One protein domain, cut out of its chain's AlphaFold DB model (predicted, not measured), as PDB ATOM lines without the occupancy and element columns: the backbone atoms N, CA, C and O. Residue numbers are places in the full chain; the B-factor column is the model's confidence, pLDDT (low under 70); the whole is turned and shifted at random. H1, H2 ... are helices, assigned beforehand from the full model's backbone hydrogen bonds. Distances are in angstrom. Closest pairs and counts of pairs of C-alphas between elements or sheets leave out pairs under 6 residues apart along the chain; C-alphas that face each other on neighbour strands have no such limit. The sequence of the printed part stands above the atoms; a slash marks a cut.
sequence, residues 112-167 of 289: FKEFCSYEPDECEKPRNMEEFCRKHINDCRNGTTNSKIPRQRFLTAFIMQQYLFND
ATOM      1  N   PHE A 112     173.480 190.956 161.332       85.06
ATOM      2  CA  PHE A 112     172.463 190.749 162.374       85.06
ATOM      3  C   PHE A 112     171.141 191.361 161.978       85.06
ATOM      4  O   PHE A 112     170.092 190.764 162.205       85.06
ATOM      5  N   LYS A 113     171.180 192.563 161.401       85.06
ATOM      6  CA  LYS A 113     169.974 193.262 160.976       85.06
ATOM      7  C   LYS A 113     169.199 192.431 159.960       85.06
ATOM      8  O   LYS A 113     167.983 192.289 160.093       85.06
ATOM      9  N   GLU A 114     169.898 191.885 158.971       87.06
ATOM     10  CA  GLU A 114     169.302 191.038 157.948       87.06
ATOM     11  C   GLU A 114     168.865 189.689 158.533       87.06
ATOM     12  O   GLU A 114     167.700 189.315 158.391       87.06
ATOM     13  N   PHE A 115     169.723 189.019 159.307       90.31
ATOM     14  CA  PHE A 115     169.393 187.762 159.980       90.31
ATOM     15  C   PHE A 115     168.145 187.891 160.865       90.31
ATOM     16  O   PHE A 115     167.201 187.125 160.714       90.31
ATOM     17  N   CYS A 116     168.079 188.902 161.735       91.50
ATOM     18  CA  CYS A 116     166.944 189.135 162.631       91.50
ATOM     19  C   CYS A 116     165.675 189.621 161.920       91.50
ATOM     20  O   CYS A 116     164.607 189.638 162.539       91.50
ATOM     21  N   SER A 117     165.773 190.039 160.655       92.19
ATOM     22  CA  SER A 117     164.600 190.310 159.824       92.19
ATOM     23  C   SER A 117     163.956 189.017 159.320       92.19
ATOM     24  O   SER A 117     162.730 188.945 159.243       92.19
ATOM     25  N   TYR A 118     164.770 187.991 159.051       92.81
ATOM     26  CA  TYR A 118     164.317 186.671 158.614       92.81
ATOM     27  C   TYR A 118     163.939 185.765 159.787       92.81
ATOM     28  O   TYR A 118     162.920 185.086 159.727       92.81
ATOM     29  N   GLU A 119     164.715 185.809 160.869       95.88
ATOM     30  CA  GLU A 119     164.586 184.935 162.037       95.88
ATOM     31  C   GLU A 119     164.350 185.749 163.326       95.88
ATOM     32  O   GLU A 119     165.171 185.735 164.250       95.88
ATOM     33  N   PRO A 120     163.239 186.504 163.435       96.19
ATOM     34  CA  PRO A 120     163.013 187.414 164.558       96.19
ATOM     35  C   PRO A 120     162.911 186.703 165.914       96.19
ATOM     36  O   PRO A 120     163.218 187.316 166.942       96.19
ATOM     37  N   ASP A 121     162.490 185.434 165.916       97.06
ATOM     38  CA  ASP A 121     162.354 184.592 167.110       97.06
ATOM     39  C   ASP A 121     163.704 184.086 167.632       97.06
ATOM     40  O   ASP A 121     163.862 183.833 168.831       97.06
ATOM     41  N   GLU A 122     164.698 184.014 166.748       95.69
ATOM     42  CA  GLU A 122     166.078 183.650 167.063       95.69
ATOM     43  C   GLU A 122     166.926 184.868 167.423       95.69
ATOM     44  O   GLU A 122     168.142 184.757 167.543       95.69
ATOM     45  N   CYS A 123     166.299 186.018 167.663       94.69
ATOM     46  CA  CYS A 123     166.981 187.222 168.103       94.69
ATOM     47  C   CYS A 123     166.503 187.710 169.474       94.69
ATOM     48  O   CYS A 123     165.386 187.451 169.934       94.69
ATOM     49  N   GLU A 124     167.383 188.423 170.164       94.56
ATOM     50  CA  GLU A 124     167.116 189.036 171.458       94.56
ATOM     51  C   GLU A 124     167.728 190.431 171.555       94.56
ATOM     52  O   GLU A 124     168.589 190.823 170.768       94.56
ATOM     53  N   LYS A 125     167.245 191.221 172.515       93.62
ATOM     54  CA  LYS A 125     167.836 192.526 172.802       93.62
ATOM     55  C   LYS A 125     169.121 192.319 173.614       93.62
ATOM     56  O   LYS A 125     169.076 191.550 174.578       93.62
ATOM     57  N   PRO A 126     170.231 193.011 173.295       91.31
ATOM     58  CA  PRO A 126     171.437 192.961 174.114       91.31
ATOM     59  C   PRO A 126     171.128 193.255 175.587       91.31
ATOM     60  O   PRO A 126     170.425 194.216 175.908       91.31
ATOM     61  N   ARG A 127     171.674 192.435 176.496       92.00
ATOM     62  CA  ARG A 127     171.461 192.595 177.948       92.00
ATOM     63  C   ARG A 127     171.997 193.930 178.465       92.00
ATOM     64  O   ARG A 127     171.391 194.533 179.344       92.00
ATOM     65  N   ASN A 128     173.118 194.381 177.902       92.44
ATOM     66  CA  ASN A 128     173.736 195.668 178.189       92.44
ATOM     67  C   ASN A 128     173.843 196.484 176.895       92.44
ATOM     68  O   ASN A 128     174.801 196.343 176.134       92.44
ATOM     69  N   MET A 129     172.838 197.326 176.640       90.38
ATOM     70  CA  MET A 129     172.803 198.169 175.442       90.38
ATOM     71  C   MET A 129     173.946 199.186 175.396       90.38
ATOM     72  O   MET A 129     174.429 199.490 174.311       90.38
ATOM     73  N   GLU A 130     174.388 199.710 176.539       91.50
ATOM     74  CA  GLU A 130     175.454 200.716 176.586       91.50
ATOM     75  C   GLU A 130     176.799 200.114 176.168       91.50
ATOM     76  O   GLU A 130     177.487 200.658 175.304       91.50
ATOM     77  N   GLU A 131     177.146 198.946 176.716       90.06
ATOM     78  CA  GLU A 131     178.367 198.238 176.327       90.06
ATOM     79  C   GLU A 131     178.321 197.791 174.863       90.06
ATOM     80  O   GLU A 131     179.314 197.948 174.148       90.06
ATOM     81  N   PHE A 132     177.171 197.272 174.419       87.12
ATOM     82  CA  PHE A 132     176.966 196.888 173.028       87.12
ATOM     83  C   PHE A 132     177.228 198.076 172.097       87.12
ATOM     84  O   PHE A 132     178.092 197.991 171.235       87.12
ATOM     85  N   CYS A 133     176.589 199.225 172.332       87.19
ATOM     86  CA  CYS A 133     176.781 200.413 171.500       87.19
ATOM     87  C   CYS A 133     178.195 201.000 171.576       87.19
ATOM     88  O   CYS A 133     178.654 201.605 170.612       87.19
ATOM     89  N   ARG A 134     178.909 200.819 172.695       86.62
ATOM     90  CA  ARG A 134     180.317 201.228 172.798       86.62
ATOM     91  C   ARG A 134     181.219 200.407 171.873       86.62
ATOM     92  O   ARG A 134     182.188 200.948 171.351       86.62
ATOM     93  N   LYS A 135     180.914 199.118 171.691       81.75
ATOM     94  CA  LYS A 135     181.631 198.213 170.775       81.75
ATOM     95  C   LYS A 135     181.135 198.341 169.327       81.75
ATOM     96  O   LYS A 135     181.927 198.218 168.405       81.75
ATOM     97  N   HIS A 136     179.852 198.646 169.150       79.50
ATOM     98  CA  HIS A 136     179.136 198.664 167.875       79.50
ATOM     99  C   HIS A 136     178.507 200.040 167.617       79.50
ATOM    100  O   HIS A 136     177.287 200.206 167.573       79.50
ATOM    101  N   ILE A 137     179.353 201.066 167.484       83.44
ATOM    102  CA  ILE A 137     178.910 202.467 167.368       83.44
ATOM    103  C   ILE A 137     177.995 202.673 166.152       83.44
ATOM    104  O   ILE A 137     177.004 203.406 166.237       83.44
ATOM    105  N   ASN A 138     178.309 202.014 165.034       80.19
ATOM    106  CA  ASN A 138     177.560 202.141 163.784       80.19
ATOM    107  C   ASN A 138     176.118 201.627 163.925       80.19
ATOM    108  O   ASN A 138     175.185 202.291 163.466       80.19
ATOM    109  N   ASP A 139     175.925 200.534 164.664       78.44
ATOM    110  CA  ASP A 139     174.629 199.858 164.817       78.44
ATOM    111  C   ASP A 139     173.661 200.636 165.721       78.44
ATOM    112  O   ASP A 139     172.443 200.449 165.666       78.44
ATOM    113  N   CYS A 140     174.188 201.547 166.542       85.19
ATOM    114  CA  CYS A 140     173.409 202.365 167.470       85.19
ATOM    115  C   CYS A 140     173.173 203.807 166.993       85.19
ATOM    116  O   CYS A 140     172.531 204.588 167.705       85.19
ATOM    117  N   ARG A 141     173.644 204.187 165.794       82.94
ATOM    118  CA  ARG A 141     173.603 205.579 165.301       82.94
ATOM    119  C   ARG A 141     172.185 206.147 165.146       82.94
ATOM    120  O   ARG A 141     171.993 207.347 165.322       82.94
ATOM    121  N   ASN A 142     171.193 205.292 164.881       82.94
ATOM    122  CA  ASN A 142     169.781 205.671 164.704       82.94
ATOM    123  C   ASN A 142     168.903 205.379 165.940       82.94
ATOM    124  O   ASN A 142     167.678 205.316 165.832       82.94
ATOM    125  N   GLY A 143     169.519 205.209 167.114       78.12
ATOM    126  CA  GLY A 143     168.833 204.904 168.372       78.12
ATOM    127  C   GLY A 143     168.882 203.420 168.752       78.12
ATOM    128  O   GLY A 143     169.084 202.543 167.921       78.12
ATOM    129  N   THR A 144     168.698 203.139 170.045       75.88
ATOM    130  CA  THR A 144     168.942 201.821 170.669       75.88
ATOM    131  C   THR A 144     167.686 200.965 170.844       75.88
ATOM    132  O   THR A 144     167.738 199.851 171.367       75.88
ATOM    133  N   THR A 145     166.517 201.485 170.473       71.44
ATOM    134  CA  THR A 145     165.231 200.873 170.824       71.44
ATOM    135  C   THR A 145     164.932 199.595 170.046       71.44
ATOM    136  O   THR A 145     164.259 198.727 170.598       71.44
ATOM    137  N   ASN A 146     165.490 199.436 168.841       76.94
ATOM    138  CA  ASN A 146     165.172 198.327 167.935       76.94
ATOM    139  C   ASN A 146     166.348 197.385 167.633       76.94
ATOM    140  O   ASN A 146     166.167 196.437 166.869       76.94
ATOM    141  N   SER A 147     167.531 197.612 168.211       85.25
ATOM    142  CA  SER A 147     168.690 196.744 167.981       85.25
ATOM    143  C   SER A 147     168.434 195.364 168.589       85.25
ATOM    144  O   SER A 147     168.225 195.224 169.799       85.25
ATOM    145  N   LYS A 148     168.429 194.348 167.729       90.94
ATOM    146  CA  LYS A 148     168.357 192.938 168.098       90.94
ATOM    147  C   LYS A 148     169.623 192.251 167.611       90.94
ATOM    148  O   LYS A 148     170.136 192.596 166.552       90.94
ATOM    149  N   ILE A 149     170.086 191.283 168.385       91.00
ATOM    150  CA  ILE A 149     171.208 190.419 168.038       91.00
ATOM    151  C   ILE A 149     170.728 188.967 167.983       91.00
ATOM    152  O   ILE A 149     169.790 188.620 168.709       91.00
ATOM    153  N   PRO A 150     171.349 188.110 167.160       92.06
ATOM    154  CA  PRO A 150     171.086 186.678 167.179       92.06
ATOM    155  C   PRO A 150     171.307 186.094 168.577       92.06
ATOM    156  O   PRO A 150     172.250 186.456 169.287       92.06
ATOM    157  N   ARG A 151     170.435 185.175 168.985       93.00
ATOM    158  CA  ARG A 151     170.561 184.440 170.242       93.00
ATOM    159  C   ARG A 151     171.787 183.541 170.196       93.00
ATOM    160  O   ARG A 151     172.097 182.900 169.199       93.00
ATOM    161  N   GLN A 152     172.447 183.419 171.337       88.56
ATOM    162  CA  GLN A 152     173.637 182.582 171.478       88.56
ATOM    163  C   GLN A 152     173.236 181.141 171.800       88.56
ATOM    164  O   GLN A 152     173.403 180.658 172.921       88.56
ATOM    165  N   ARG A 153     172.612 180.463 170.834       91.06
ATOM    166  CA  ARG A 153     172.165 179.073 170.972       91.06
ATOM    167  C   ARG A 153     172.645 178.239 169.796       91.06
ATOM    168  O   ARG A 153     172.830 178.738 168.691       91.06
ATOM    169  N   PHE A 154     172.767 176.935 170.034       90.38
ATOM    170  CA  PHE A 154     173.135 175.965 169.002       90.38
ATOM    171  C   PHE A 154     172.210 176.034 167.774       90.38
ATOM    172  O   PHE A 154     172.687 175.958 166.647       90.38
ATOM    173  N   LEU A 155     170.902 176.228 167.988       93.88
ATOM    174  CA  LEU A 155     169.922 176.336 166.903       93.88
ATOM    175  C   LEU A 155     170.196 177.544 165.996       93.88
ATOM    176  O   LEU A 155     170.243 177.388 164.780       93.88
ATOM    177  N   THR A 156     170.437 178.719 166.577       92.38
ATOM    178  CA  THR A 156     170.738 179.949 165.836       92.38
ATOM    179  C   THR A 156     172.010 179.790 164.996       92.38
ATOM    180  O   THR A 156     171.998 180.065 163.798       92.38
ATOM    181  N   ALA A 157     173.079 179.243 165.589       89.94
ATOM    182  CA  ALA A 157     174.324 178.953 164.877       89.94
ATOM    183  C   ALA A 157     174.114 177.956 163.722       89.94
ATOM    184  O   ALA A 157     174.663 178.129 162.635       89.94
ATOM    185  N   PHE A 158     173.283 176.932 163.930       91.69
ATOM    186  CA  PHE A 158     172.946 175.955 162.899       91.69
ATOM    187  C   PHE A 158     172.174 176.578 161.725       91.69
ATOM    188  O   PHE A 158     172.533 176.333 160.574       91.69
ATOM    189  N   ILE A 159     171.165 177.413 161.996       93.00
ATOM    190  CA  ILE A 159     170.396 178.125 160.961       93.00
ATOM    191  C   ILE A 159     171.323 179.019 160.130       93.00
ATOM    192  O   ILE A 159     171.284 179.000 158.901       93.00
ATOM    193  N   MET A 160     172.233 179.743 160.779       88.69
ATOM    194  CA  MET A 160     173.213 180.563 160.067       88.69
ATOM    195  C   MET A 160     174.147 179.743 159.175       88.69
ATOM    196  O   MET A 160     174.402 180.112 158.031       88.69
ATOM    197  N   GLN A 161     174.646 178.615 159.680       90.44
ATOM    198  CA  GLN A 161     175.486 177.705 158.902       90.44
ATOM    199  C   GLN A 161     174.732 177.141 157.691       90.44
ATOM    200  O   GLN A 161     175.325 176.972 156.626       90.44
ATOM    201  N   GLN A 162     173.419 176.919 157.812       91.88
ATOM    202  CA  GLN A 162     172.578 176.578 156.665       91.88
ATOM    203  C   GLN A 162     172.484 177.721 155.654       91.88
ATOM    204  O   GLN A 162     172.625 177.459 154.462       91.88
ATOM    205  N   TYR A 163     172.301 178.973 156.087       90.44
ATOM    206  CA  TYR A 163     172.304 180.122 155.173       90.44
ATOM    207  C   TYR A 163     173.634 180.284 154.441       90.44
ATOM    208  O   TYR A 163     173.657 180.539 153.235       90.44
ATOM    209  N   LEU A 164     174.741 180.066 155.149       89.62
ATOM    210  CA  LEU A 164     176.073 180.095 154.568       89.62
ATOM    211  C   LEU A 164     176.249 178.991 153.514       89.62
ATOM    212  O   LEU A 164     176.687 179.274 152.399       89.62
ATOM    213  N   PHE A 165     175.879 177.753 153.858       89.06
ATOM    214  CA  PHE A 165     176.027 176.570 153.006       89.06
ATOM    215  C   PHE A 165     175.114 176.595 151.777       89.06
ATOM    216  O   PHE A 165     175.546 176.245 150.682       89.06
ATOM    217  N   ASN A 166     173.866 177.038 151.942       89.44
ATOM    218  CA  ASN A 166     172.904 177.157 150.845       89.44
ATOM    219  C   ASN A 166     173.235 178.309 149.896       89.44
ATOM    220  O   ASN A 166     172.573 178.451 148.870       89.44
ATOM    221  N   ASP A 167     174.228 179.134 150.242       82.50
ATOM    222  CA  ASP A 167     174.662 180.280 149.449       82.50
ATOM    223  C   ASP A 167     173.520 181.258 149.129       82.50
ATOM    224  O   ASP A 167     173.574 182.029 148.173       82.50
TER     225      ASP A 167
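AT A GLANCE: This is residues 112 to 167 of the 289 residues of an uncharacterized protein of Araneus ventricosus (UniProt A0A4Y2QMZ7). Three short helices stand separately along an elongated body, with H3, the longest, at one end, H2 at the other and H1 between them. Two unnamed stretches run through the space between the end helices and pair briefly, residues 123 to 124 with 149 to 150, antiparallel. The printed part has 56 residues, in chain order H1, H2, H3, with no named strand; it is all helix by class, with 26 residues in named elements, under half. It is only just compact, close to loose, with a radius of gyration of the C-alphas of 12.2 A and spans of 33 by 20 by 18 A.

HOW THE PARTS SIT: H3, residues 154 to 165, is only just apart from H1, residues 112 to 118, their closest C-alphas 8.2 A apart. H2, residues 129 to 135, is apart from both. In H1, H2 and H3 every O i to N i+4 pair is within hydrogen-bond range.

IN THESE COORDINATES: H3 is 16.3 A long, from C-alpha 154 at (173.135, 175.965, 169.002) to C-alpha 165 at (176.027, 176.570, 153.006). H1 measures 9.9 A and H2 10.0 A.

THE WHOLE: The C-alphas farthest apart, of Glu 130 and Asn 166, are 35.0 A apart. The H2 to H3 link is long, and no printed residue is under 70 in pLDDT.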